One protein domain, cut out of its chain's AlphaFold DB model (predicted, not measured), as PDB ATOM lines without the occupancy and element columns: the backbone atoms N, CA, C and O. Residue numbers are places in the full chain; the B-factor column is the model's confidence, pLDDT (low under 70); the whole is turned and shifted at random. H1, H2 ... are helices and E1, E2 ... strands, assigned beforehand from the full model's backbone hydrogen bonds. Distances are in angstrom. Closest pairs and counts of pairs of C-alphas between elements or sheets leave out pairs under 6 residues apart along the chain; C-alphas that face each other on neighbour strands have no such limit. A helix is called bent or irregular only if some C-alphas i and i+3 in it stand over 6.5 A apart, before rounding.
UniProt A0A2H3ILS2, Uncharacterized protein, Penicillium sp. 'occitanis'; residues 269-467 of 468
ATOM      1  N   ASP A 269     -51.819 -53.963  31.380       94.50
ATOM      2  CA  ASP A 269     -50.943 -54.714  30.474       94.50
ATOM      3  C   ASP A 269     -50.409 -53.808  29.360       94.50
ATOM      4  O   ASP A 269     -49.213 -53.810  29.069       94.50
ATOM      5  N   LYS A 270     -51.275 -52.972  28.776       94.44
ATOM      6  CA  LYS A 270     -50.883 -51.998  27.755       94.44
ATOM      7  C   LYS A 270     -49.887 -50.973  28.301       94.44
ATOM      8  O   LYS A 270     -48.875 -50.731  27.649       94.44
ATOM      9  N   LEU A 271     -50.130 -50.421  29.496       93.44
ATOM     10  CA  LEU A 271     -49.203 -49.473  30.132       93.44
ATOM     11  C   LEU A 271     -47.813 -50.086  30.320       93.44
ATOM     12  O   LEU A 271     -46.802 -49.443  30.035       93.44
ATOM     13  N   PHE A 272     -47.764 -51.339  30.773       94.69
ATOM     14  CA  PHE A 272     -46.514 -52.067  30.942       94.69
ATOM     15  C   PHE A 272     -45.786 -52.270  29.604       94.69
ATOM     16  O   PHE A 272     -44.610 -51.925  29.488       94.69
ATOM     17  N   GLN A 273     -46.480 -52.754  28.569       95.50
ATOM     18  CA  GLN A 273     -45.877 -52.996  27.250       95.50
ATOM     19  C   GLN A 273     -45.363 -51.712  26.582       95.50
ATOM     20  O   GLN A 273     -44.290 -51.712  25.969       95.50
ATOM     21  N   GLU A 274     -46.089 -50.601  26.719       93.56
ATOM     22  CA  GLU A 274     -45.655 -49.287  26.233       93.56
ATOM     23  C   GLU A 274     -44.384 -48.814  26.957       93.56
ATOM     24  O   GLU A 274     -43.443 -48.349  26.308       93.56
ATOM     25  N   ASN A 275     -44.307 -49.008  28.278       94.12
ATOM     26  CA  ASN A 275     -43.133 -48.661  29.081       94.12
ATOM     27  C   ASN A 275     -41.897 -49.491  28.692       94.12
ATOM     28  O   ASN A 275     -40.810 -48.953  28.478       94.12
ATOM     29  N   VAL A 276     -42.069 -50.807  28.528       95.06
ATOM     30  CA  VAL A 276     -41.008 -51.708  28.054       95.06
ATOM     31  C   VAL A 276     -40.512 -51.267  26.675       95.06
ATOM     32  O   VAL A 276     -39.306 -51.097  26.463       95.06
ATOM     33  N   SER A 277     -41.439 -51.008  25.749       94.62
ATOM     34  CA  SER A 277     -41.127 -50.552  24.391       94.62
ATOM     35  C   SER A 277     -40.347 -49.236  24.394       94.62
ATOM     36  O   SER A 277     -39.370 -49.098  23.653       94.62
ATOM     37  N   TYR A 278     -40.718 -48.284  25.254       92.94
ATOM     38  CA  TYR A 278     -40.013 -47.012  25.408       92.94
ATOM     39  C   TYR A 278     -38.525 -47.206  25.743       92.94
ATOM     40  O   TYR A 278     -37.663 -46.618  25.076       92.94
ATOM     41  N   TYR A 279     -38.190 -48.059  26.714       93.31
ATOM     42  CA  TYR A 279     -36.793 -48.279  27.104       93.31
ATOM     43  C   TYR A 279     -35.972 -48.977  26.014       93.31
ATOM     44  O   TYR A 279     -34.835 -48.569  25.744       93.31
ATOM     45  N   TYR A 280     -36.538 -49.983  25.340       92.75
ATOM     46  CA  TYR A 280     -35.864 -50.649  24.222       92.75
ATOM     47  C   TYR A 280     -35.642 -49.703  23.034       92.75
ATOM     48  O   TYR A 280     -34.530 -49.644  22.498       92.75
ATOM     49  N   ASN A 281     -36.647 -48.899  22.675       89.38
ATOM     50  CA  ASN A 281     -36.547 -47.918  21.594       89.38
ATOM     51  C   ASN A 281     -35.523 -46.825  21.915       89.38
ATOM     52  O   ASN A 281     -34.664 -46.517  21.089       89.38
ATOM     53  N   THR A 282     -35.539 -46.293  23.139       86.50
ATOM     54  CA  THR A 282     -34.570 -45.280  23.588       86.50
ATOM     55  C   THR A 282     -33.141 -45.819  23.533       86.50
ATOM     56  O   THR A 282     -32.229 -45.135  23.062       86.50
ATOM     57  N   ARG A 283     -32.926 -47.077  23.945       81.12
ATOM     58  CA  ARG A 283     -31.613 -47.731  23.854       81.12
ATOM     59  C   ARG A 283     -31.172 -47.966  22.412       81.12
ATOM     60  O   ARG A 283     -29.990 -47.788  22.114       81.12
ATOM     61  N   SER A 284     -32.087 -48.363  21.528       79.44
ATOM     62  CA  SER A 284     -31.804 -48.548  20.100       79.44
ATOM     63  C   SER A 284     -31.405 -47.227  19.434       79.44
ATOM     64  O   SER A 284     -30.347 -47.142  18.811       79.44
ATOM     65  N   ASN A 285     -32.167 -46.159  19.683       77.56
ATOM     66  CA  ASN A 285     -31.897 -44.821  19.152       77.56
ATOM     67  C   ASN A 285     -30.561 -44.250  19.655       77.56
ATOM     68  O   ASN A 285     -29.809 -43.632  18.900       77.56
ATOM     69  N   ALA A 286     -30.209 -44.498  20.921       73.75
ATOM     70  CA  ALA A 286     -28.904 -44.114  21.462       73.75
ATOM     71  C   ALA A 286     -27.736 -44.866  20.789       73.75
ATOM     72  O   ALA A 286     -26.631 -44.333  20.693       73.75
ATOM     73  N   ARG A 287     -27.955 -46.102  20.313       69.25
ATOM     74  CA  ARG A 287     -26.946 -46.872  19.562       69.25
ATOM     75  C   ARG A 287     -26.787 -46.378  18.124       69.25
ATOM     76  O   ARG A 287     -25.654 -46.323  17.657       69.25
ATOM     77  N   SER A 288     -27.881 -46.026  17.445       67.06
ATOM     78  CA  SER A 288     -27.857 -45.572  16.045       67.06
ATOM     79  C   SER A 288     -27.291 -44.157  15.871       67.06
ATOM     80  O   SER A 288     -26.628 -43.886  14.877       67.06
ATOM     81  N   SER A 289     -27.495 -43.274  16.853       60.38
ATOM     82  CA  SER A 289     -27.000 -41.885  16.853       60.38
ATOM     83  C   SER A 289     -25.523 -41.728  17.248       60.38
ATOM     84  O   SER A 289     -24.936 -40.667  17.043       60.38
ATOM     85  N   ALA A 290     -24.892 -42.768  17.800       59.91
ATOM     86  CA  ALA A 290     -23.513 -42.723  18.278       59.91
ATOM     87  C   ALA A 290     -22.489 -43.074  17.177       59.91
ATOM     88  O   ALA A 290     -21.719 -44.027  17.322       59.91
ATOM     89  N   SER A 291     -22.447 -42.300  16.085       52.50
ATOM     90  CA  SER A 291     -21.354 -42.342  15.101       52.50
ATOM     91  C   SER A 291     -20.311 -41.252  15.404       52.50
ATOM     92  O   SER A 291     -20.285 -40.203  14.769       52.50
ATOM     93  N   GLY A 292     -19.454 -41.495  16.402       51.06
ATOM     94  CA  GLY A 292     -18.287 -40.651  16.710       51.06
ATOM     95  C   GLY A 292     -18.300 -39.992  18.098       51.06
ATOM     96  O   GLY A 292     -19.248 -39.314  18.465       51.06
ATOM     97  N   SER A 293     -17.191 -40.170  18.831       47.41
ATOM     98  CA  SER A 293     -16.851 -39.631  20.166       47.41
ATOM     99  C   SER A 293     -17.700 -40.103  21.367       47.41
ATOM    100  O   SER A 293     -18.900 -39.887  21.442       47.41
ATOM    101  N   LYS A 294     -17.019 -40.770  22.319       49.22
ATOM    102  CA  LYS A 294     -17.443 -41.241  23.661       49.22
ATOM    103  C   LYS A 294     -18.947 -41.512  23.847       49.22
ATOM    104  O   LYS A 294     -19.709 -40.640  24.257       49.22
ATOM    105  N   ARG A 295     -19.342 -42.783  23.684       55.59
ATOM    106  CA  ARG A 295     -20.643 -43.303  24.147       55.59
ATOM    107  C   ARG A 295     -20.850 -42.904  25.613       55.59
ATOM    108  O   ARG A 295     -20.134 -43.400  26.480       55.59
ATOM    109  N   LYS A 296     -21.821 -42.034  25.906       56.91
ATOM    110  CA  LYS A 296     -22.239 -41.781  27.290       56.91
ATOM    111  C   LYS A 296     -22.926 -43.055  27.779       56.91
ATOM    112  O   LYS A 296     -24.002 -43.400  27.292       56.91
ATOM    113  N   ALA A 297     -22.255 -43.805  28.653       63.12
ATOM    114  CA  ALA A 297     -22.827 -45.004  29.251       63.12
ATOM    115  C   ALA A 297     -24.155 -44.635  29.928       63.12
ATOM    116  O   ALA A 297     -24.254 -43.583  30.564       63.12
ATOM    117  N   TRP A 298     -25.180 -45.471  29.754       70.25
ATOM    118  CA  TRP A 298     -26.411 -45.324  30.526       70.25
ATOM    119  C   TRP A 298     -26.050 -45.401  32.004       70.25
ATOM    120  O   TRP A 298     -25.370 -46.342  32.411       70.25
ATOM    121  N   ALA A 299     -26.482 -44.405  32.778       84.00
ATOM    122  CA  ALA A 299     -26.245 -44.396  34.209       84.00
ATOM    123  C   ALA A 299     -26.842 -45.666  34.828       84.00
ATOM    124  O   ALA A 299     -27.949 -46.086  34.470       84.00
ATOM    125  N   GLN A 300     -26.080 -46.282  35.726       92.12
ATOM    126  CA  GLN A 300     -26.573 -47.354  36.569       92.12
ATOM    127  C   GLN A 300     -27.664 -46.764  37.465       92.12
ATOM    128  O   GLN A 300     -27.382 -45.916  38.306       92.12
ATOM    129  N   TRP A 301     -28.917 -47.136  37.200       92.56
ATOM    130  CA  TRP A 301     -30.092 -46.480  37.779       92.56
ATOM    131  C   TRP A 301     -30.584 -47.108  39.090       92.56
ATOM    132  O   TRP A 301     -31.571 -46.634  39.650       92.56
ATOM    133  N   ALA A 302     -29.894 -48.149  39.561       94.44
ATOM    134  CA  ALA A 302     -30.115 -48.838  40.827       94.44
ATOM    135  C   ALA A 302     -28.850 -49.593  41.263       94.44
ATOM    136  O   ALA A 302     -27.881 -49.688  40.501       94.44
ATOM    137  N   ILE A 303     -28.874 -50.202  42.449       94.00
ATOM    138  CA  ILE A 303     -27.865 -51.182  42.881       94.00
ATOM    139  C   ILE A 303     -27.617 -52.268  41.816       94.00
ATOM    140  O   ILE A 303     -28.507 -52.618  41.038       94.00
ATOM    141  N   SER A 304     -26.391 -52.802  41.773       94.06
ATOM    142  CA  SER A 304     -25.924 -53.630  40.648       94.06
ATOM    143  C   SER A 304     -26.775 -54.871  40.399       94.06
ATOM    144  O   SER A 304     -27.034 -55.180  39.242       94.06
ATOM    145  N   SER A 305     -27.255 -55.535  41.457       92.69
ATOM    146  CA  SER A 305     -28.107 -56.725  41.332       92.69
ATOM    147  C   SER A 305     -29.363 -56.443  40.505       92.69
ATOM    148  O   SER A 305     -29.616 -57.138  39.530       92.69
ATOM    149  N   ILE A 306     -30.079 -55.364  40.827       93.06
ATOM    150  CA  ILE A 306     -31.317 -54.973  40.137       93.06
ATOM    151  C   ILE A 306     -31.011 -54.404  38.747       93.06
ATOM    152  O   ILE A 306     -31.694 -54.693  37.766       93.06
ATOM    153  N   TYR A 307     -29.959 -53.588  38.631       93.88
ATOM    154  CA  TYR A 307     -29.592 -52.984  37.353       93.88
ATOM    155  C   TYR A 307     -29.208 -54.032  36.301       93.88
ATOM    156  O   TYR A 307     -29.629 -53.932  35.145       93.88
ATOM    157  N   ASP A 308     -28.381 -55.011  36.671       92.81
ATOM    158  CA  ASP A 308     -27.861 -55.995  35.725       92.81
ATOM    159  C   ASP A 308     -28.935 -56.959  35.223       92.81
ATOM    160  O   ASP A 308     -28.883 -57.331  34.048       92.81
ATOM    161  N   GLU A 309     -29.910 -57.285  36.071       92.75
ATOM    162  CA  GLU A 309     -31.036 -58.162  35.749       92.75
ATOM    163  C   GLU A 309     -32.060 -57.490  34.820       92.75
ATOM    164  O   GLU A 309     -32.468 -58.082  33.820       92.75
ATOM    165  N   HIS A 310     -32.418 -56.225  35.072       91.94
ATOM    166  CA  HIS A 310     -33.556 -55.589  34.392       91.94
ATOM    167  C   HIS A 310     -33.182 -54.641  33.243       91.94
ATOM    168  O   HIS A 310     -34.044 -54.247  32.449       91.94
ATOM    169  N   LYS A 311     -31.902 -54.272  33.075       91.12
ATOM    170  CA  LYS A 311     -31.496 -53.354  31.994       91.12
ATOM    171  C   LYS A 311     -31.915 -53.886  30.604       91.12
ATOM    172  O   LYS A 311     -31.546 -54.990  30.209       91.12
ATOM    173  N   PRO A 312     -32.558 -53.061  29.756       91.50
ATOM    174  CA  PRO A 312     -32.619 -51.602  29.848       91.50
ATOM    175  C   PRO A 312     -33.862 -51.032  30.531       91.50
ATOM    176  O   PRO A 312     -33.944 -49.811  30.656       91.50
ATOM    177  N   VAL A 313     -34.817 -51.878  30.901       93.56
ATOM    178  CA  VAL A 313     -36.099 -51.463  31.465       93.56
ATOM    179  C   VAL A 313     -35.880 -51.072  32.921       93.56
ATOM    180  O   VAL A 313     -35.198 -51.782  33.655       93.56
ATOM    181  N   ARG A 314     -36.421 -49.924  33.337       93.81
ATOM    182  CA  ARG A 314     -36.402 -49.536  34.751       93.81
ATOM    183  C   ARG A 314     -37.683 -50.057  35.418       93.81
ATOM    184  O   ARG A 314     -38.763 -49.728  34.920       93.81
ATOM    185  N   PRO A 315     -37.579 -50.863  36.486       90.50
ATOM    186  CA  PRO A 315     -38.723 -51.435  37.181       90.50
ATOM    187  C   PRO A 315     -39.349 -50.421  38.152       90.50
ATOM    188  O   PRO A 315     -38.946 -49.253  38.212       90.50
ATOM    189  N   TRP A 316     -40.350 -50.884  38.901       91.00
ATOM    190  CA  TRP A 316     -41.211 -50.077  39.767       91.00
ATOM    191  C   TRP A 316     -40.471 -49.040  40.632       91.00
ATOM    192  O   TRP A 316     -39.725 -49.364  41.558       91.00
ATOM    193  N   GLY A 317     -40.752 -47.763  40.382       91.62
ATOM    194  CA  GLY A 317     -40.279 -46.624  41.163       91.62
ATOM    195  C   GLY A 317     -38.905 -46.099  40.748       91.62
ATOM    196  O   GLY A 317     -38.413 -45.149  41.371       91.62
ATOM    197  N   LEU A 318     -38.284 -46.654  39.702       95.56
ATOM    198  CA  LEU A 318     -36.919 -46.334  39.255       95.56
ATOM    199  C   LEU A 318     -36.860 -45.561  37.926       95.56
ATOM    200  O   LEU A 318     -35.769 -45.242  37.446       95.56
ATOM    201  N   GLY A 319     -38.007 -45.159  37.374       94.81
ATOM    202  CA  GLY A 319     -38.124 -44.301  36.195       94.81
ATOM    203  C   GLY A 319     -37.350 -42.988  36.273       94.81
ATOM    204  O   GLY A 319     -36.939 -42.525  37.335       94.81
ATOM    205  N   LYS A 320     -37.121 -42.317  35.152       95.06
ATOM    206  CA  LYS A 320     -36.433 -41.026  35.196       95.06
ATOM    207  C   LYS A 320     -37.273 -39.964  35.923       95.06
ATOM    208  O   LYS A 320     -38.400 -39.669  35.530       95.06
ATOM    209  N   ILE A 321     -36.695 -39.319  36.940       94.06
ATOM    210  CA  ILE A 321     -37.240 -38.072  37.497       94.06
ATOM    211  C   ILE A 321     -36.718 -36.924  36.643       94.06
ATOM    212  O   ILE A 321     -35.510 -36.806  36.450       94.06
ATOM    213  N   TYR A 322     -37.605 -36.080  36.135       88.62
ATOM    214  CA  TYR A 322     -37.210 -34.898  35.374       88.62
ATOM    215  C   TYR A 322     -37.093 -33.713  36.321       88.62
ATOM    216  O   TYR A 322     -37.970 -33.504  37.168       88.62
ATOM    217  N   GLY A 323     -36.019 -32.937  36.182       80.50
ATOM    218  CA  GLY A 323     -35.852 -31.707  36.943       80.50
ATOM    219  C   GLY A 323     -37.046 -30.772  36.740       80.50
ATOM    220  O   GLY A 323     -37.477 -30.523  35.616       80.50
ATOM    221  N   ALA A 324     -37.570 -30.217  37.835       67.69
ATOM    222  CA  ALA A 324     -38.663 -29.239  37.795       67.69
ATOM    223  C   ALA A 324     -38.270 -27.935  37.060       67.69
ATOM    224  O   ALA A 324     -39.114 -27.113  36.710       67.69
ATOM    225  N   GLU A 325     -36.977 -27.737  36.821       60.41
ATOM    226  CA  GLU A 325     -36.381 -26.504  36.332       60.41
ATOM    227  C   GLU A 325     -36.218 -26.520  34.808       60.41
ATOM    228  O   GLU A 325     -35.145 -26.809  34.282       60.41
ATOM    229  N   VAL A 326     -37.290 -26.185  34.085       55.66
ATOM    230  CA  VAL A 326     -37.235 -25.978  32.630       55.66
ATOM    231  C   VAL A 326     -37.723 -24.568  32.284       55.66
ATOM    232  O   VAL A 326     -38.806 -24.154  32.697       55.66
ATOM    233  N   GLY A 327     -36.943 -23.824  31.495       56.19
ATOM    234  CA  GLY A 327     -37.360 -22.544  30.906       56.19
ATOM    235  C   GLY A 327     -37.278 -21.343  31.856       56.19
ATOM    236  O   GLY A 327     -36.334 -21.203  32.624       56.19
ATOM    237  N   PHE A 328     -38.247 -20.427  31.790       54.44
ATOM    238  CA  PHE A 328     -38.214 -19.158  32.537       54.44
ATOM    239  C   PHE A 328     -38.396 -19.313  34.063       54.44
ATOM    240  O   PHE A 328     -38.152 -18.371  34.814       54.44
ATOM    241  N   TYR A 329     -38.776 -20.504  34.540       54.31
ATOM    242  CA  TYR A 329     -39.015 -20.793  35.959       54.31
ATOM    243  C   TYR A 329     -37.744 -20.892  36.819       54.31
ATOM    244  O   TYR A 329     -37.848 -20.952  38.041       54.31
ATOM    245  N   HIS A 330     -36.542 -20.837  36.232       57.22
ATOM    246  CA  HIS A 330     -35.299 -20.748  37.015       57.22
ATOM    247  C   HIS A 330     -35.252 -19.506  37.928       57.22
ATOM    248  O   HIS A 330     -34.524 -19.506  38.918       57.22
ATOM    249  N   LEU A 331     -36.033 -18.462  37.619       56.94
ATOM    250  CA  LEU A 331     -36.058 -17.202  38.366       56.94
ATOM    251  C   LEU A 331     -37.109 -17.158  39.493       56.94
ATOM    252  O   LEU A 331     -37.098 -16.221  40.283       56.94
ATOM    253  N   SER A 332     -38.009 -18.146  39.609       58.19
ATOM    254  CA  SER A 332     -39.174 -18.075  40.518       58.19
ATOM    255  C   SER A 332     -38.926 -18.546  41.963       58.19
ATOM    256  O   SER A 332     -39.877 -18.818  42.700       58.19
ATOM    257  N   GLY A 333     -37.664 -18.677  42.377       65.19
ATOM    258  CA  GLY A 333     -37.293 -19.258  43.673       65.19
ATOM    259  C   GLY A 333     -37.540 -20.771  43.751       65.19
ATOM    260  O   GLY A 333     -38.238 -21.351  42.913       65.19
ATOM    261  N   LYS A 334     -36.934 -21.420  44.753       78.12
ATOM    262  CA  LYS A 334     -37.054 -22.866  45.000       78.12
ATOM    263  C   LYS A 334     -37.652 -23.104  46.376       78.12
ATOM    264  O   LYS A 334     -37.158 -22.554  47.357       78.12
ATOM    265  N   THR A 335     -38.654 -23.970  46.439       85.12
ATOM    266  CA  THR A 335     -39.294 -24.368  47.696       85.12
ATOM    267  C   THR A 335     -39.296 -25.887  47.806       85.12
ATOM    268  O   THR A 335     -39.748 -26.574  46.895       85.12
ATOM    269  N   VAL A 336     -38.784 -26.421  48.915       90.38
ATOM    270  CA  VAL A 336     -38.860 -27.858  49.216       90.38
ATOM    271  C   VAL A 336     -40.252 -28.170  49.764       90.38
ATOM    272  O   VAL A 336     -40.798 -27.389  50.540       90.38
ATOM    273  N   ARG A 337     -40.840 -29.297  49.351       92.94
ATOM    274  CA  ARG A 337     -42.133 -29.753  49.874       92.94
ATOM    275  C   ARG A 337     -42.035 -30.123  51.347       92.94
ATOM    276  O   ARG A 337     -41.005 -30.615  51.801       92.94
ATOM    277  N   THR A 338     -43.133 -29.945  52.069       93.19
ATOM    278  CA  THR A 338     -43.201 -30.208  53.510       93.19
ATOM    279  C   THR A 338     -44.416 -31.080  53.850       93.19
ATOM    280  O   THR A 338     -45.340 -30.586  54.501       93.19
ATOM    281  N   PRO A 339     -44.456 -32.354  53.393       95.00
ATOM    282  CA  PRO A 339     -45.542 -33.284  53.709       95.00
ATOM    283  C   PRO A 339     -45.884 -33.281  55.200       95.00
ATOM    284  O   PRO A 339     -44.973 -33.308  56.035       95.00
ATOM    285  N   GLY A 340     -47.174 -33.201  55.528       92.50
ATOM    286  CA  GLY A 340     -47.684 -33.177  56.901       92.50
ATOM    287  C   GLY A 340     -47.459 -31.867  57.665       92.50
ATOM    288  O   GLY A 340     -47.827 -31.782  58.830       92.50
ATOM    289  N   MET A 341     -46.839 -30.849  57.058       93.50
ATOM    290  CA  MET A 341     -46.417 -29.614  57.745       93.50
ATOM    291  C   MET A 341     -46.888 -28.335  57.039       93.50
ATOM    292  O   MET A 341     -46.296 -27.268  57.205       93.50
ATOM    293  N   TYR A 342     -47.929 -28.430  56.216       92.06
ATOM    294  CA  TYR A 342     -48.519 -27.265  55.566       92.06
ATOM    295  C   TYR A 342     -49.316 -26.423  56.562       92.06
ATOM    296  O   TYR A 342     -49.968 -26.949  57.462       92.06
ATOM    297  N   HIS A 343     -49.270 -25.108  56.373       91.19
ATOM    298  CA  HIS A 343     -50.008 -24.139  57.171       91.19
ATOM    299  C   HIS A 343     -51.241 -23.635  56.423       91.19
ATOM    300  O   HIS A 343     -51.272 -23.616  55.190       91.19
ATOM    301  N   ARG A 344     -52.251 -23.201  57.177       87.38
ATOM    302  CA  ARG A 344     -53.421 -22.512  56.630       87.38
ATOM    303  C   ARG A 344     -52.997 -21.229  55.931       87.38
ATOM    304  O   ARG A 344     -52.006 -20.604  56.296       87.38
ATOM    305  N   ILE A 345     -53.766 -20.825  54.931       82.56
ATOM    306  CA  ILE A 345     -53.534 -19.596  54.174       82.56
ATOM    307  C   ILE A 345     -54.608 -18.585  54.562       82.56
ATOM    308  O   ILE A 345     -55.791 -18.919  54.596       82.56
ATOM    309  N   ASN A 346     -54.203 -17.351  54.847       75.19
ATOM    310  CA  ASN A 346     -55.137 -16.249  55.018       75.19
ATOM    311  C   ASN A 346     -55.773 -15.923  53.647       75.19
ATOM    312  O   ASN A 346     -55.034 -15.616  52.708       75.19
ATOM    313  N   PRO A 347     -57.110 -15.987  53.509       69.06
ATOM    314  CA  PRO A 347     -57.783 -15.857  52.216       69.06
ATOM    315  C   PRO A 347     -57.660 -14.456  51.602       69.06
ATOM    316  O   PRO A 347     -57.646 -14.339  50.380       69.06
ATOM    317  N   ASP A 348     -57.515 -13.412  52.422       70.00
ATOM    318  CA  ASP A 348     -57.439 -12.019  51.963       70.00
ATOM    319  C   ASP A 348     -56.032 -11.646  51.482       70.00
ATOM    320  O   ASP A 348     -55.855 -10.873  50.541       70.00
ATOM    321  N   THR A 349     -55.008 -12.190  52.143       75.88
ATOM    322  CA  THR A 349     -53.596 -11.839  51.899       75.88
ATOM    323  C   THR A 349     -52.827 -12.908  51.125       75.88
ATOM    324  O   THR A 349     -51.694 -12.665  50.712       75.88
ATOM    325  N   GLY A 350     -53.388 -14.113  50.981       70.88
ATOM    326  CA  GLY A 350     -52.717 -15.272  50.387       70.88
ATOM    327  C   GLY A 350     -51.500 -15.772  51.176       70.88
ATOM    328  O   GLY A 350     -50.752 -16.614  50.680       70.88
ATOM    329  N   SER A 351     -51.278 -15.261  52.391       79.88
ATOM    330  CA  SER A 351     -50.081 -15.538  53.188       79.88
ATOM    331  C   SER A 351     -50.314 -16.671  54.200       79.88
ATOM    332  O   SER A 351     -51.412 -16.756  54.759       79.88
ATOM    333  N   PRO A 352     -49.314 -17.532  54.479       83.31
ATOM    334  CA  PRO A 352     -49.425 -18.570  55.504       83.31
ATOM    335  C   PRO A 352     -49.690 -17.999  56.898       83.31
ATOM    336  O   PRO A 352     -49.055 -17.030  57.315       83.31
ATOM    337  N   THR A 353     -50.605 -18.622  57.635       90.12
ATOM    338  CA  THR A 353     -50.845 -18.351  59.054       90.12
ATOM    339  C   THR A 353     -49.954 -19.252  59.923       90.12
ATOM    340  O   THR A 353     -49.395 -20.236  59.436       90.12
ATOM    341  N   PRO A 354     -49.814 -18.977  61.232       90.00
ATOM    342  CA  PRO A 354     -49.089 -19.869  62.141       90.00
ATOM    343  C   PRO A 354     -49.758 -21.236  62.354       90.00
ATOM    344  O   PRO A 354     -49.138 -22.138  62.911       90.00
ATOM    345  N   GLU A 355     -51.010 -21.414  61.929       90.56
ATOM    346  CA  GLU A 355     -51.786 -22.633  62.166       90.56
ATOM    347  C   GLU A 355     -51.481 -23.699  61.113       90.56
ATOM    348  O   GLU A 355     -51.567 -23.438  59.913       90.56
ATOM    349  N   PHE A 356     -51.174 -24.918  61.555       92.62
ATOM    350  CA  PHE A 356     -51.064 -26.071  60.663       92.62
ATOM    351  C   PHE A 356     -52.428 -26.468  60.086       92.62
ATOM    352  O   PHE A 356     -53.462 -26.339  60.746       92.62
ATOM    353  N   LEU A 357     -52.409 -27.031  58.880       90.75
ATOM    354  CA  LEU A 357     -53.508 -27.857  58.392       90.75
ATOM    355  C   LEU A 357     -53.650 -29.098  59.285       90.75
ATOM    356  O   LEU A 357     -52.667 -29.643  59.792       90.75
ATOM    357  N   VAL A 358     -54.886 -29.551  59.472       87.56
ATOM    358  CA  VAL A 358     -55.217 -30.704  60.322       87.56
ATOM    359  C   VAL A 358     -56.010 -31.743  59.539       87.56
ATOM    360  O   VAL A 358     -56.734 -31.401  58.606       87.56
ATOM    361  N   LYS A 359     -55.930 -33.020  59.941       84.88
ATOM    362  CA  LYS A 359     -56.705 -34.114  59.329       84.88
ATOM    363  C   LYS A 359     -56.518 -34.178  57.812       84.88
ATOM    364  O   LYS A 359     -57.490 -34.344  57.074       84.88
ATOM    365  N   THR A 360     -55.282 -34.004  57.353       89.19
ATOM    366  CA  THR A 360     -54.949 -33.991  55.925       89.19
ATOM    367  C   THR A 360     -54.940 -35.408  55.340       89.19
ATOM    368  O   THR A 360     -55.156 -35.577  54.143       89.19
ATOM    369  N   ASN A 361     -54.760 -36.446  56.172       89.50
ATOM    370  CA  ASN A 361     -54.578 -37.841  55.736       89.50
ATOM    371  C   ASN A 361     -53.527 -37.950  54.615       89.50
ATOM    372  O   ASN A 361     -53.723 -38.637  53.606       89.50
ATOM    373  N   GLU A 362     -52.429 -37.213  54.789       94.06
ATOM    374  CA  GLU A 362     -51.263 -37.290  53.921       94.06
ATOM    375  C   GLU A 362     -50.512 -38.606  54.138       94.06
ATOM    376  O   GLU A 362     -50.316 -39.069  55.264       94.06
ATOM    377  N   ARG A 363     -50.070 -39.215  53.039       94.44
ATOM    378  CA  ARG A 363     -49.378 -40.507  53.031       94.44
ATOM    379  C   ARG A 363     -48.236 -40.497  52.044       94.44
ATOM    380  O   ARG A 363     -48.241 -39.732  51.084       94.44
ATOM    381  N   ILE A 364     -47.269 -41.379  52.250       94.88
ATOM    382  CA  ILE A 364     -46.135 -41.524  51.336       94.88
ATOM    383  C   ILE A 364     -46.316 -42.801  50.524       94.88
ATOM    384  O   ILE A 364     -46.524 -43.877  51.086       94.88
ATOM    385  N   HIS A 365     -46.230 -42.707  49.200       96.00
ATOM    386  CA  HIS A 365     -46.291 -43.890  48.358       96.00
ATOM    387  C   HIS A 365     -45.013 -44.739  48.502       96.00
ATOM    388  O   HIS A 365     -43.899 -44.214  48.599       96.00
ATOM    389  N   ARG A 366     -45.148 -46.072  48.463       92.44
ATOM    390  CA  ARG A 366     -44.040 -47.026  48.689       92.44
ATOM    391  C   ARG A 366     -42.885 -46.869  47.699       92.44
ATOM    392  O   ARG A 366     -41.743 -47.181  48.036       92.44
ATOM    393  N   SER A 367     -43.156 -46.357  46.496       94.75
ATOM    394  CA  SER A 367     -42.124 -46.103  45.480       94.75
ATOM    395  C   SER A 367     -41.040 -45.128  45.955       94.75
ATOM    396  O   SER A 367     -39.903 -45.237  45.506       94.75
ATOM    397  N   VAL A 368     -41.340 -44.234  46.907       95.44
ATOM    398  CA  VAL A 368     -40.343 -43.333  47.508       95.44
ATOM    399  C   VAL A 368     -39.295 -44.126  48.288       95.44
ATOM    400  O   VAL A 368     -38.096 -43.969  48.060       95.44
ATOM    401  N   ARG A 369     -39.739 -45.016  49.185       92.94
ATOM    402  CA  ARG A 369     -38.846 -45.881  49.965       92.94
ATOM    403  C   ARG A 369     -38.092 -46.854  49.070       92.94
ATOM    404  O   ARG A 369     -36.904 -47.051  49.291       92.94
ATOM    405  N   ILE A 370     -38.763 -47.455  48.087       92.25
ATOM    406  CA  ILE A 370     -38.129 -48.384  47.138       92.25
ATOM    407  C   ILE A 370     -36.993 -47.675  46.396       92.25
ATOM    408  O   ILE A 370     -35.871 -48.171  46.394       92.25
ATOM    409  N   ARG A 371     -37.237 -46.469  45.863       95.12
ATOM    410  CA  ARG A 371     -36.190 -45.670  45.214       95.12
ATOM    411  C   ARG A 371     -35.015 -45.377  46.146       95.12
ATOM    412  O   ARG A 371     -33.875 -45.529  45.725       95.12
ATOM    413  N   LEU A 372     -35.281 -44.957  47.386       93.00
ATOM    414  CA  LEU A 372     -34.232 -44.688  48.379       93.00
ATOM    415  C   LEU A 372     -33.432 -45.951  48.731       93.00
ATOM    416  O   LEU A 372     -32.219 -45.882  48.862       93.00
ATOM    417  N   GLY A 373     -34.101 -47.095  48.889       91.88
ATOM    418  CA  GLY A 373     -33.470 -48.357  49.285       91.88
ATOM    419  C   GLY A 373     -32.685 -49.052  48.172       91.88
ATOM    420  O   GLY A 373     -31.848 -49.897  48.471       91.88
ATOM    421  N   LEU A 374     -32.949 -48.711  46.909       93.81
ATOM    422  CA  LEU A 374     -32.276 -49.277  45.737       93.81
ATOM    423  C   LEU A 374     -31.231 -48.335  45.125       93.81
ATOM    424  O   LEU A 374     -30.818 -48.561  43.987       93.81
ATOM    425  N   ASP A 375     -30.815 -47.288  45.846       94.62
ATOM    426  CA  ASP A 375     -29.899 -46.249  45.351       94.62
ATOM    427  C   ASP A 375     -30.352 -45.663  44.000       94.62
ATOM    428  O   ASP A 375     -29.558 -45.396  43.095       94.62
ATOM    429  N   GLY A 376     -31.667 -45.475  43.847       95.19
ATOM    430  CA  GLY A 376     -32.243 -44.923  42.631       95.19
ATOM    431  C   GLY A 376     -31.769 -43.493  42.375       95.19
ATOM    432  O   GLY A 376     -31.446 -42.740  43.298       95.19
ATOM    433  N   LEU A 377     -31.728 -43.092  41.105       95.75
ATOM    434  CA  LEU A 377     -31.132 -41.811  40.716       95.75
ATOM    435  C   LEU A 377     -31.996 -40.597  41.075       95.75
ATOM    436  O   LEU A 377     -33.219 -40.672  41.193       95.75
ATOM    437  N   GLY A 378     -31.342 -39.453  41.240       93.25
ATOM    438  CA  GLY A 378     -31.980 -38.162  41.452       93.25
ATOM    439  C   GLY A 378     -32.591 -37.556  40.180       93.25
ATOM    440  O   GLY A 378     -32.646 -38.201  39.127       93.25
ATOM    441  N   PRO A 379     -33.045 -36.293  40.264       91.81
ATOM    442  CA  PRO A 379     -33.507 -35.541  39.105       91.81
ATOM    443  C   PRO A 379     -32.485 -35.531  37.964       91.81
ATOM    444  O   PRO A 379     -31.282 -35.382  38.177       91.81
ATOM    445  N   ASP A 380     -32.992 -35.715  36.751       90.75
ATOM    446  CA  ASP A 380     -32.246 -35.801  35.496       90.75
ATOM    447  C   ASP A 380     -31.168 -36.895  35.456       90.75
ATOM    448  O   ASP A 380     -30.234 -36.816  34.656       90.75
ATOM    449  N   ASP A 381     -31.338 -37.943  36.269       92.62
ATOM    450  CA  ASP A 381     -30.369 -39.023  36.481       92.62
ATOM    451  C   ASP A 381     -29.020 -38.523  37.047       92.62
ATOM    452  O   ASP A 381     -27.964 -39.111  36.798       92.62
ATOM    453  N   ILE A 382     -29.036 -37.417  37.805       90.00
ATOM    454  CA  ILE A 382     -27.841 -36.821  38.414       90.00
ATOM    455  C   ILE A 382     -27.759 -37.200  39.894       90.00
ATOM    456  O   ILE A 382     -28.530 -36.719  40.726       90.00
ATOM    457  N   GLY A 383     -26.755 -38.015  40.229       92.56
ATOM    458  CA  GLY A 383     -26.510 -38.472  41.598       92.56
ATOM    459  C   GLY A 383     -27.620 -39.377  42.140       92.56
ATOM    460  O   GLY A 383     -28.531 -39.771  41.415       92.56
ATOM    461  N   LEU A 384     -27.526 -39.713  43.426       94.88
ATOM    462  CA  LEU A 384     -28.536 -40.515  44.120       94.88
ATOM    463  C   LEU A 384     -29.745 -39.666  44.520       94.88
ATOM    464  O   LEU A 384     -29.623 -38.466  44.791       94.88
ATOM    465  N   TYR A 385     -30.908 -40.302  44.588       95.06
ATOM    466  CA  TYR A 385     -32.136 -39.694  45.075       95.06
ATOM    467  C   TYR A 385     -32.048 -39.395  46.573       95.06
ATOM    468  O   TYR A 385     -31.776 -40.283  47.374       95.06
ATOM    469  N   LYS A 386     -32.300 -38.138  46.960       91.81
ATOM    470  CA  LYS A 386     -32.140 -37.674  48.354       91.81
ATOM    471  C   LYS A 386     -33.442 -37.341  49.079       91.81
ATOM    472  O   LYS A 386     -33.425 -37.246  50.299       91.81
ATOM    473  N   CYS A 387     -34.540 -37.124  48.350       91.69
ATOM    474  CA  CYS A 387     -35.854 -36.740  48.882       91.69
ATOM    475  C   CYS A 387     -35.789 -35.732  50.061       91.69
ATOM    476  O   CYS A 387     -36.128 -36.085  51.193       91.69
ATOM    477  N   PRO A 388     -35.359 -34.472  49.843       91.25
ATOM    478  CA  PRO A 388     -35.128 -33.511  50.930       91.25
ATOM    479  C   PRO A 388     -36.387 -33.180  51.750       91.25
ATOM    480  O   PRO A 388     -36.268 -32.699  52.873       91.25
ATOM    481  N   ALA A 389     -37.578 -33.443  51.205       89.88
ATOM    482  CA  ALA A 389     -38.854 -33.299  51.899       89.88
ATOM    483  C   ALA A 389     -39.018 -34.286  53.071       89.88
ATOM    484  O   ALA A 389     -39.698 -33.978  54.049       89.88
ATOM    485  N   LEU A 390     -38.394 -35.467  52.990       89.31
ATOM    486  CA  LEU A 390     -38.561 -36.548  53.963       89.31
ATOM    487  C   LEU A 390     -37.242 -36.934  54.632       89.31
ATOM    488  O   LEU A 390     -37.179 -36.997  55.856       89.31
ATOM    489  N   PHE A 391     -36.192 -37.172  53.846       80.25
ATOM    490  CA  PHE A 391     -34.961 -37.838  54.272       80.25
ATOM    491  C   PHE A 391     -33.738 -36.897  54.253       80.25
ATOM    492  O   PHE A 391     -33.807 -35.789  53.721       80.25
ATOM    493  N   GLU A 392     -32.634 -37.314  54.895       73.38
ATOM    494  CA  GLU A 392     -31.399 -36.547  55.184       73.38
ATOM    495  C   GLU A 392     -31.629 -35.192  55.878       73.38
ATOM    496  O   GLU A 392     -31.384 -35.041  57.076       73.38
ATOM    497  N   LYS A 393     -32.098 -34.208  55.108       76.56
ATOM    498  CA  LYS A 393     -32.380 -32.829  55.515       76.56
ATOM    499  C   LYS A 393     -33.842 -32.616  55.916       76.56
ATOM    500  O   LYS A 393     -34.151 -31.590  56.516       76.56
ATOM    501  N   GLY A 394     -34.716 -33.569  55.594       81.62
ATOM    502  CA  GLY A 394     -36.127 -33.541  55.965       81.62
ATOM    503  C   GLY A 394     -36.369 -33.898  57.439       81.62
ATOM    504  O   GLY A 394     -35.521 -34.533  58.085       81.62
ATOM    505  N   PRO A 395     -37.535 -33.524  57.993       91.12
ATOM    506  CA  PRO A 395     -37.872 -33.756  59.394       91.12
ATOM    507  C   PRO A 395     -38.444 -35.156  59.662       91.12
ATOM    508  O   PRO A 395     -38.858 -35.422  60.786       91.12
ATOM    509  N   TRP A 396     -38.472 -36.058  58.677       94.00
ATOM    510  CA  TRP A 396     -39.121 -37.367  58.784       94.00
ATOM    511  C   TRP A 396     -38.105 -38.515  58.827       94.00
ATOM    512  O   TRP A 396     -37.013 -38.441  58.264       94.00
ATOM    513  N   ARG A 397     -38.423 -39.604  59.529       92.06
ATOM    514  CA  ARG A 397     -37.580 -40.809  59.595       92.06
ATOM    515  C   ARG A 397     -38.421 -42.056  59.401       92.06
ATOM    516  O   ARG A 397     -39.435 -42.234  60.066       92.06
ATOM    517  N   LEU A 398     -37.966 -42.931  58.516       89.50
ATOM    518  CA  LEU A 398     -38.631 -44.189  58.227       89.50
ATOM    519  C   LEU A 398     -38.448 -45.180  59.392       89.50
ATOM    520  O   LEU A 398     -37.329 -45.403  59.858       89.50
ATOM    521  N   ARG A 399     -39.544 -45.773  59.865       87.12
ATOM    522  CA  ARG A 399     -39.575 -46.790  60.925       87.12
ATOM    523  C   ARG A 399     -40.569 -47.893  60.584       87.12
ATOM    524  O   ARG A 399     -41.529 -47.664  59.857       87.12
ATOM    525  N   ARG A 400     -40.367 -49.083  61.151       81.38
ATOM    526  CA  ARG A 400     -41.338 -50.183  61.099       81.38
ATOM    527  C   ARG A 400     -42.150 -50.180  62.394       81.38
ATOM    528  O   ARG A 400     -41.564 -50.238  63.473       81.38
ATOM    529  N   MET A 401     -43.473 -50.068  62.302       73.12
ATOM    530  CA  MET A 401     -44.371 -49.921  63.457       73.12
ATOM    531  C   MET A 401     -45.551 -50.878  63.368       73.12
ATOM    532  O   MET A 401     -45.998 -51.201  62.271       73.12
ATOM    533  N   ARG A 402     -46.065 -51.316  64.525       65.94
ATOM    534  CA  ARG A 402     -47.253 -52.169  64.580       65.94
ATOM    535  C   ARG A 402     -48.512 -51.357  64.245       65.94
ATOM    536  O   ARG A 402     -48.746 -50.324  64.866       65.94
ATOM    537  N   THR A 403     -49.298 -51.771  63.259       53.97
ATOM    538  CA  THR A 403     -50.527 -51.114  62.790       53.97
ATOM    539  C   THR A 403     -51.465 -52.151  62.175       53.97
ATOM    540  O   THR A 403     -51.018 -53.058  61.480       53.97
ATOM    541  N   ARG A 404     -52.776 -52.007  62.414       50.09
ATOM    542  CA  ARG A 404     -53.803 -52.803  61.725       50.09
ATOM    543  C   ARG A 404     -53.889 -52.343  60.269       50.09
ATOM    544  O   ARG A 404     -54.169 -51.171  60.023       50.09
ATOM    545  N   ILE A 405     -53.619 -53.242  59.327       49.22
ATOM    546  CA  ILE A 405     -53.843 -53.002  57.897       49.22
ATOM    547  C   ILE A 405     -55.343 -53.190  57.623       49.22
ATOM    548  O   ILE A 405     -55.966 -54.087  58.185       49.22
ATOM    549  N   TRP A 406     -55.926 -52.300  56.821       46.47
ATOM    550  CA  TRP A 406     -57.342 -52.332  56.450       46.47
ATOM    551  C   TRP A 406     -57.605 -53.437  55.416       46.47
ATOM    552  O   TRP A 406     -56.808 -53.609  54.493       46.47
ATOM    553  N   GLU A 407     -58.710 -54.170  55.573       43.41
ATOM    554  CA  GLU A 407     -59.175 -55.181  54.612       43.41
ATOM    555  C   GLU A 407     -59.505 -54.534  53.252       43.41
ATOM    556  O   GLU A 407     -60.001 -53.407  53.190       43.41
ATOM    557  N   LEU A 408     -59.197 -55.238  52.155       48.44
ATOM    558  CA  LEU A 408     -59.542 -54.818  50.791       48.44
ATOM    559  C   LEU A 408     -61.071 -54.768  50.609       48.44
ATOM    560  O   LEU A 408     -61.786 -55.635  51.106       48.44
ATOM    561  N   ASP A 409     -61.568 -53.781  49.859       46.91
ATOM    562  CA  ASP A 409     -62.998 -53.626  49.569       46.91
ATOM    563  C   ASP A 409     -63.544 -54.818  48.749       46.91
ATOM    564  O   ASP A 409     -63.019 -55.120  47.674       46.91
ATOM    565  N   PRO A 410     -64.616 -55.498  49.192       46.84
ATOM    566  CA  PRO A 410     -65.172 -56.659  48.494       46.84
ATOM    567  C   PRO A 410     -65.749 -56.352  47.099       46.84
ATOM    568  O   PRO A 410     -66.082 -57.284  46.369       46.84
ATOM    569  N   ARG A 411     -65.875 -55.077  46.702       52.06
ATOM    570  CA  ARG A 411     -66.363 -54.657  45.374       52.06
ATOM    571  C   ARG A 411     -65.318 -54.762  44.258       52.06
ATOM    572  O   ARG A 411     -65.653 -54.531  43.096       52.06
ATOM    573  N   TYR A 412     -64.063 -55.090  44.569       52.06
ATOM    574  CA  TYR A 412     -63.032 -55.254  43.544       52.06
ATOM    575  C   TYR A 412     -63.313 -56.456  42.606       52.06
ATOM    576  O   TYR A 412     -63.847 -57.478  43.040       52.06
ATOM    577  N   PRO A 413     -62.970 -56.360  41.303       52.16
ATOM    578  CA  PRO A 413     -63.259 -57.405  40.315       52.16
ATOM    579  C   PRO A 413     -62.451 -58.691  40.573       52.16
ATOM    580  O   PRO A 413     -61.298 -58.584  40.954       52.16
ATOM    581  N   PRO A 414     -62.949 -59.907  40.262       43.50
ATOM    582  CA  PRO A 414     -62.381 -61.183  40.741       43.50
ATOM    583  C   PRO A 414     -60.876 -61.424  40.511       43.50
ATOM    584  O   PRO A 414     -60.237 -62.126  41.291       43.50
ATOM    585  N   TRP A 415     -60.281 -60.829  39.473       52.59
ATOM    586  CA  TRP A 415     -58.834 -60.890  39.216       52.59
ATOM    587  C   TRP A 415     -57.990 -60.102  40.244       52.59
ATOM    588  O   TRP A 415     -56.775 -60.281  40.310       52.59
ATOM    589  N   SER A 416     -58.609 -59.252  41.070       47.81
ATOM    590  CA  SER A 416     -57.981 -58.562  42.204       47.81
ATOM    591  C   SER A 416     -57.645 -59.504  43.361       47.81
ATOM    592  O   SER A 416     -56.769 -59.185  44.163       47.81
ATOM    593  N   LEU A 417     -58.335 -60.649  43.451       44.19
ATOM    594  CA  LEU A 417     -58.156 -61.666  44.492       44.19
ATOM    595  C   LEU A 417     -57.128 -62.731  44.099       44.19
ATOM    596  O   LEU A 417     -56.614 -63.438  44.962       44.19
ATOM    597  N   SER A 418     -56.788 -62.844  42.810       43.94
ATOM    598  CA  SER A 418     -55.674 -63.677  42.355       43.94
ATOM    599  C   SER A 418     -54.363 -62.952  42.635       43.94
ATOM    600  O   SER A 418     -53.779 -62.325  41.750       43.94
ATOM    601  N   GLY A 419     -53.972 -62.948  43.909       40.22
ATOM    602  CA  GLY A 419     -52.700 -62.450  44.399       40.22
ATOM    603  C   GLY A 419     -51.584 -63.483  44.349       40.22
ATOM    604  O   GLY A 419     -51.861 -64.676  44.402       40.22
ATOM    605  N   ASP A 420     -50.336 -63.027  44.239       40.22
ATOM    606  CA  ASP A 420     -49.169 -63.869  44.511       40.22
ATOM    607  C   ASP A 420     -49.316 -64.436  45.938       40.22
ATOM    608  O   ASP A 420     -49.558 -63.643  46.858       40.22
ATOM    609  N   PRO A 421     -49.240 -65.763  46.159       40.19
ATOM    610  CA  PRO A 421     -49.295 -66.323  47.503       40.19
ATOM    611  C   PRO A 421     -48.268 -65.682  48.445       40.19
ATOM    612  O   PRO A 421     -48.568 -65.574  49.628       40.19
ATOM    613  N   ASP A 422     -47.150 -65.138  47.952       39.94
ATOM    614  CA  ASP A 422     -46.161 -64.444  48.788       39.94
ATOM    615  C   ASP A 422     -46.612 -63.044  49.273       39.94
ATOM    616  O   ASP A 422     -46.111 -62.558  50.290       39.94
ATOM    617  N   GLU A 423     -47.611 -62.410  48.641       41.50
ATOM    618  CA  GLU A 423     -48.316 -61.241  49.213       41.50
ATOM    619  C   GLU A 423     -49.367 -61.662  50.252       41.50
ATOM    620  O   GLU A 423     -49.606 -60.927  51.212       41.50
ATOM    621  N   ILE A 424     -49.942 -62.863  50.107       41.59
ATOM    622  CA  ILE A 424     -50.795 -63.496  51.130       41.59
ATOM    623  C   ILE A 424     -49.935 -63.930  52.340       41.59
ATOM    624  O   ILE A 424     -50.425 -63.991  53.468       41.59
ATOM    625  N   LEU A 425     -48.621 -64.131  52.168       37.03
ATOM    626  CA  LEU A 425     -47.698 -64.459  53.263       37.03
ATOM    627  C   LEU A 425     -47.361 -63.286  54.209       37.03
ATOM    628  O   LEU A 425     -46.797 -63.541  55.277       37.03
ATOM    629  N   ASP A 426     -47.713 -62.031  53.896       41.09
ATOM    630  CA  ASP A 426     -47.581 -60.902  54.845       41.09
ATOM    631  C   ASP A 426     -48.935 -60.449  55.439       41.09
ATOM    632  O   ASP A 426     -48.958 -59.573  56.306       41.09
ATOM    633  N   GLU A 427     -50.050 -61.126  55.108       42.47
ATOM    634  CA  GLU A 427     -51.362 -60.965  55.778       42.47
ATOM    635  C   GLU A 427     -51.358 -61.437  57.253       42.47
ATOM    636  O   GLU A 427     -52.360 -61.342  57.958       42.47
ATOM    637  N   GLY A 428     -50.207 -61.886  57.765       43.22
ATOM    638  CA  GLY A 428     -50.007 -62.303  59.154       43.22
ATOM    639  C   GLY A 428     -49.143 -61.378  60.017       43.22
ATOM    640  O   GLY A 428     -48.930 -61.693  61.189       43.22
ATOM    641  N   ARG A 429     -48.599 -60.263  59.496       46.12
ATOM    642  CA  ARG A 429     -47.741 -59.374  60.300       46.12
ATOM    643  C   ARG A 429     -48.341 -57.992  60.471       46.12
ATOM    644  O   ARG A 429     -48.308 -57.144  59.597       46.12
ATOM    645  N   ASP A 430     -48.745 -57.772  61.710       56.19
ATOM    646  CA  ASP A 430     -49.027 -56.535  62.425       56.19
ATOM    647  C   ASP A 430     -48.174 -55.284  62.109       56.19
ATOM    648  O   ASP A 430     -48.390 -54.287  62.772       56.19
ATOM    649  N   PHE A 431     -47.193 -55.272  61.199       63.59
ATOM    650  CA  PHE A 431     -46.206 -54.194  61.049       63.59
ATOM    651  C   PHE A 431     -46.213 -53.535  59.664       63.59
ATOM    652  O   PHE A 431     -45.969 -54.205  58.666       63.59
ATOM    653  N   CYS A 432     -46.327 -52.205  59.611       71.75
ATOM    654  CA  CYS A 432     -46.157 -51.406  58.393       71.75
ATOM    655  C   CYS A 432     -44.981 -50.418  58.509       71.75
ATOM    656  O   CYS A 432     -44.466 -50.138  59.598       71.75
ATOM    657  N   TRP A 433     -44.526 -49.904  57.367       82.19
ATOM    658  CA  TRP A 433     -43.576 -48.797  57.316       82.19
ATOM    659  C   TRP A 433     -44.300 -47.466  57.551       82.19
ATOM    660  O   TRP A 433     -45.357 -47.204  56.977       82.19
ATOM    661  N   VAL A 434     -43.716 -46.626  58.405       86.31
ATOM    662  CA  VAL A 434     -44.259 -45.331  58.823       86.31
ATOM    663  C   VAL A 434     -43.139 -44.297  58.842       86.31
ATOM    664  O   VAL A 434     -42.024 -44.567  59.294       86.31
ATOM    665  N   TRP A 435     -43.439 -43.090  58.379       90.25
ATOM    666  CA  TRP A 435     -42.580 -41.919  58.489       90.25
ATOM    667  C   TRP A 435     -42.904 -41.186  59.786       90.25
ATOM    668  O   TRP A 435     -43.997 -40.656  59.953       90.25
ATOM    669  N   VAL A 436     -41.956 -41.169  60.720       91.75
ATOM    670  CA  VAL A 436     -42.110 -40.553  62.042       91.75
ATOM    671  C   VAL A 436     -41.382 -39.216  62.073       91.75
ATOM    672  O   VAL A 436     -40.218 -39.131  61.674       91.75
ATOM    673  N   TYR A 437     -42.061 -38.180  62.555       92.88
ATOM    674  CA  TYR A 437     -41.481 -36.855  62.721       92.88
ATOM    675  C   TYR A 437     -40.334 -36.898  63.740       92.88
ATOM    676  O   TYR A 437     -40.465 -37.419  64.848       92.88
ATOM    677  N   ALA A 438     -39.195 -36.341  63.352       91.44
ATOM    678  CA  ALA A 438     -37.950 -36.303  64.112       91.44
ATOM    679  C   ALA A 438     -37.378 -34.877  64.229       91.44
ATOM    680  O   ALA A 438     -36.218 -34.711  64.607       91.44
ATOM    681  N   GLY A 439     -38.166 -33.854  63.879       88.44
ATOM    682  CA  GLY A 439     -37.796 -32.448  64.039       88.44
ATOM    683  C   GLY A 439     -37.997 -31.918  65.466       88.44
ATOM    684  O   GLY A 439     -38.281 -32.661  66.408       88.44
ATOM    685  N   SER A 440     -37.845 -30.601  65.633       90.44
ATOM    686  CA  SER A 440     -38.044 -29.922  66.921       90.44
ATOM    687  C   SER A 440     -39.493 -30.026  67.397       90.44
ATOM    688  O   SER A 440     -40.416 -29.819  66.615       90.44
ATOM    689  N   ARG A 441     -39.700 -30.226  68.706       86.69
ATOM    690  CA  ARG A 441     -41.041 -30.217  69.322       86.69
ATOM    691  C   ARG A 441     -41.806 -28.910  69.094       86.69
ATOM    692  O   ARG A 441     -43.025 -28.943  69.041       86.69
ATOM    693  N   ILE A 442     -41.101 -27.785  68.955       86.81
ATOM    694  CA  ILE A 442     -41.711 -26.463  68.722       86.81
ATOM    695  C   ILE A 442     -42.340 -26.385  67.324       86.81
ATOM    696  O   ILE A 442     -43.363 -25.738  67.146       86.81
ATOM    697  N   ASN A 443     -41.754 -27.087  66.352       87.12
ATOM    698  CA  ASN A 443     -42.189 -27.083  64.954       87.12
ATOM    699  C   ASN A 443     -42.916 -28.386  64.586       87.12
ATOM    700  O   ASN A 443     -42.963 -28.752  63.408       87.12
ATOM    701  N   ALA A 444     -43.384 -29.139  65.585       91.12
ATOM    702  CA  ALA A 444     -44.003 -30.434  65.363       91.12
ATOM    703  C   ALA A 444     -45.402 -30.253  64.750       91.12
ATOM    704  O   ALA A 444     -46.199 -29.484  65.292       91.12
ATOM    705  N   PRO A 445     -45.713 -30.957  63.648       92.62
ATOM    706  CA  PRO A 445     -47.049 -30.937  63.080       92.62
ATOM    707  C   PRO A 445     -48.057 -31.666  63.986       92.62
ATOM    708  O   PRO A 445     -47.658 -32.480  64.827       92.62
ATOM    709  N   PRO A 446     -49.369 -31.434  63.788       88.69
ATOM    710  CA  PRO A 446     -50.428 -32.126  64.525       88.69
ATOM    711  C   PRO A 446     -50.348 -33.654  64.399       88.69
ATOM    712  O   PRO A 446     -50.558 -34.378  65.370       88.69
ATOM    713  N   GLU A 447     -50.011 -34.146  63.205       88.94
ATOM    714  CA  GLU A 447     -49.803 -35.564  62.919       88.94
ATOM    715  C   GLU A 447     -48.299 -35.840  62.834       88.94
ATOM    716  O   GLU A 447     -47.623 -35.430  61.897       88.94
ATOM    717  N   THR A 448     -47.750 -36.545  63.826       91.25
ATOM    718  CA  THR A 448     -46.304 -36.848  63.902       91.25
ATOM    719  C   THR A 448     -45.926 -38.168  63.226       91.25
ATOM    720  O   THR A 448     -44.776 -38.609  63.299       91.25
ATOM    721  N   THR A 449     -46.883 -38.798  62.548       88.75
ATOM    722  CA  THR A 449     -46.710 -40.052  61.815       88.75
ATOM    723  C   THR A 449     -47.453 -39.980  60.489       88.75
ATOM    724  O   THR A 449     -48.653 -39.722  60.493       88.75
ATOM    725  N   MET A 450     -46.778 -40.286  59.383       88.88
ATOM    726  CA  MET A 450     -47.401 -40.515  58.077       88.88
ATOM    727  C   MET A 450     -47.187 -41.970  57.671       88.88
ATOM    728  O   MET A 450     -46.053 -42.453  57.616       88.88
ATOM    729  N   ILE A 451     -48.271 -42.684  57.402       84.75
ATOM    730  CA  ILE A 451     -48.211 -44.093  57.004       84.75
ATOM    731  C   ILE A 451     -47.847 -44.236  55.522       84.75
ATOM    732  O   ILE A 451     -48.128 -43.348  54.710       84.75
ATOM    733  N   GLU A 452     -47.213 -45.356  55.164       86.00
ATOM    734  CA  GLU A 452     -47.081 -45.724  53.754       86.00
ATOM    735  C   GLU A 452     -48.431 -46.130  53.167       86.00
ATOM    736  O   GLU A 452     -49.216 -46.841  53.800       86.00
ATOM    737  N   GLU A 453     -48.674 -45.706  51.931       88.00
ATOM    738  CA  GLU A 453     -49.894 -46.069  51.223       88.00
ATOM    739  C   GLU A 453     -49.942 -47.575  50.911       88.00
ATOM    740  O   GLU A 453     -48.927 -48.236  50.648       88.00
ATOM    741  N   THR A 454     -51.143 -48.141  50.996       83.69
ATOM    742  CA  THR A 454     -51.429 -49.535  50.644       83.69
ATOM    743  C   THR A 454     -51.688 -49.664  49.150       83.69
ATOM    744  O   THR A 454     -52.458 -48.877  48.614       83.69
ATOM    745  N   LEU A 455     -51.109 -50.685  48.512       86.06
ATOM    746  CA  LEU A 455     -51.300 -50.925  47.082       86.06
ATOM    747  C   LEU A 455     -52.686 -51.506  46.802       86.06
ATOM    748  O   LEU A 455     -53.052 -52.543  47.381       86.06
ATOM    749  N   GLY A 456     -53.416 -50.863  45.894       86.88
ATOM    750  CA  GLY A 456     -54.662 -51.388  45.348       86.88
ATOM    751  C   GLY A 456     -54.437 -52.429  44.238       86.88
ATOM    752  O   GLY A 456     -53.299 -52.788  43.921       86.88
ATOM    753  N   PRO A 457     -55.511 -53.006  43.678       86.88
ATOM    754  CA  PRO A 457     -55.408 -54.082  42.692       86.88
ATOM    755  C   PRO A 457     -54.712 -53.701  41.378       86.88
ATOM    756  O   PRO A 457     -53.958 -54.520  40.843       86.88
ATOM    757  N   TYR A 458     -54.930 -52.498  40.844       93.25
ATOM    758  CA  TYR A 458     -54.254 -52.036  39.631       93.25
ATOM    759  C   TYR A 458     -52.769 -51.797  39.891       93.25
ATOM    760  O   TYR A 458     -51.940 -52.221  39.081       93.25
ATOM    761  N   GLU A 459     -52.418 -51.199  41.033       93.19
ATOM    762  CA  GLU A 459     -51.027 -51.064  41.465       93.19
ATOM    763  C   GLU A 459     -50.349 -52.423  41.643       93.19
ATOM    764  O   GLU A 459     -49.259 -52.622  41.115       93.19
ATOM    765  N   ARG A 460     -50.992 -53.388  42.316       90.44
ATOM    766  CA  ARG A 460     -50.447 -54.748  42.492       90.44
ATOM    767  C   ARG A 460     -50.246 -55.458  41.160       90.44
ATOM    768  O   ARG A 460     -49.215 -56.093  40.958       90.44
ATOM    769  N   LYS A 461     -51.198 -55.343  40.227       92.12
ATOM    770  CA  LYS A 461     -51.046 -55.909  38.878       92.12
ATOM    771  C   LYS A 461     -49.858 -55.280  38.152       92.12
ATOM    772  O   LYS A 461     -49.041 -56.006  37.593       92.12
ATOM    773  N   LEU A 462     -49.740 -53.951  38.181       92.94
ATOM    774  CA  LEU A 462     -48.621 -53.253  37.552       92.94
ATOM    775  C   LEU A 462     -47.290 -53.631  38.213       92.94
ATOM    776  O   LEU A 462     -46.322 -53.881  37.503       92.94
ATOM    777  N   LEU A 463     -47.250 -53.740  39.543       91.06
ATOM    778  CA  LEU A 463     -46.081 -54.193  40.286       91.06
ATOM    779  C   LEU A 463     -45.681 -55.618  39.897       91.06
ATOM    780  O   LEU A 463     -44.500 -55.854  39.726       91.06
ATOM    781  N   ARG A 464     -46.615 -56.556  39.701       90.44
ATOM    782  CA  ARG A 464     -46.279 -57.930  39.270       90.44
ATOM    783  C   ARG A 464     -45.718 -58.011  37.860       90.44
ATOM    784  O   ARG A 464     -44.897 -58.875  37.590       90.44
ATOM    785  N   LEU A 465     -46.183 -57.149  36.958       89.00
ATOM    786  CA  LEU A 465     -45.644 -57.077  35.599       89.00
ATOM    787  C   LEU A 465     -44.283 -56.374  35.572       89.00
ATOM    788  O   LEU A 465     -43.417 -56.733  34.782       89.00
ATOM    789  N   ASN A 466     -44.122 -55.357  36.418       84.12
ATOM    790  CA  ASN A 466     -42.975 -54.455  36.453       84.12
ATOM    791  C   ASN A 466     -42.084 -54.675  37.686       84.12
ATOM    792  O   ASN A 466     -41.402 -53.737  38.120       84.12
ATOM    793  N   ASN A 467     -42.133 -55.868  38.290       75.00
ATOM    794  CA  ASN A 467     -41.273 -56.186  39.418       75.00
ATOM    795  C   ASN A 467     -39.839 -56.308  38.910       75.00
ATOM    796  O   ASN A 467     -39.572 -56.772  37.797       75.00
TER     797      ASN A 467
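What this domain is: This is residues 269 to 467 of the 468 residues of an uncharacterized protein of Penicillium sp. 'occitanis' (UniProt A0A2H3ILS2). A loose, loop-rich body has the short helix H4 near its middle, a small three-stranded sheet of E4, E5 and E6 to one side of it and the long helix H1 to another. The first turns of H1 meet the end of H6 at a corner, the hairpin E1 and E2 lies far out at one end of the longest axis, and residues 326 to 333, which include H3, and residues 288 to 294 stick out as free loops. The printed part has 199 residues, with six named helices and six named strands in the order H1 H2 H3 E1 E2 E3 H4 E4 H5 E5 E6 H6; the class is mixed, helices and strands, with 81 residues, under half, in named elements. The larger sheet has the order E4, E5, E6 and the smaller one E1, E2, both antiparallel. The whole is loose, with a radius of gyration of the C-alphas of 20.6 A and spans of 59 by 51 by 30 A.

How they stand to each other: In the largest sheet E5, residues 431 to 437, is the inner strand, between the edge strands E4, residues 396 to 402, and E6, residues 449 to 451. E4 and E5 are antiparallel at 148 degrees, with N 399 and O 434 within hydrogen-bond range at 2.8 A and N 432 and O 401 at 2.9 A. E5 and E6 form a hairpin at 141 degrees, with N 435 and O 450 at 2.8 A. E3, residues 362 to 364, pairs with no named strand, but the C-alphas of Arg 363 and Met 450 in E6 are the closest of the two strands at 5.4 A. H4, residues 366 to 373, meets E3 only through their link, and is not on the sheet, but only just, with 4 pairs of C-alphas within 10 A. E1, residues 343 to 345, and E2, residues 352 to 356, form a hairpin at 137 degrees, with N 344 and O 355 at 2.8 A; both are apart from H4. H1, residues 269 to 288, and H6, residues 457 to 465, touch only at their ends: residues 269 to 272 of H1 are the part that touches, and the closest C-alphas, of Phe 272 and Leu 465, are 6.9 A apart. Their lines stand at a steep tilt of 38 degrees, the same way. H2, residues 304 to 310, H3, residues 327 to 331, and H5, residues 421 to 424, touch no helix. Every O i to N i+4 pair is within hydrogen-bond range in H1, H2, H4 and H6; H3 has 0 of 1 and 0 of 2 O i to N i+3 pairs, and H5 is too short for an i+4 pair. H3 is irregular, but only just: C-alphas 327 and 330 are 6.7 A apart.

Where its parts are: H1 begins at C-alpha 269, (-50.943, -54.714, 30.474), and spans 28.7 A. E4 spans 17.9 A and E5 18.0 A, with C-alpha 431 at (-46.206, -54.194, 61.049). H6 spans 12.4 A, H4 10.7 A, H2 10.1 A, E2 and H3 9.3 A each, E3 7.1 A, E1 and E6 6.5 A each and H5 4.8 A. H6 ends at C-alpha 465, (-45.644, -57.077, 35.599).

The domain as a whole: The two C-alphas farthest apart are those of Gly 292 and Asp 348, at 60.0 A. The printed part has no cut. The links H1 to H2, H2 to H3, H3 to E1, H4 to E4, E4 to H5 and E5 to E6 are long. The mean pLDDT of the printed part is 79.5; it is under 70 in residues 287 to 297, 324 to 333, 347 and 402 to 431.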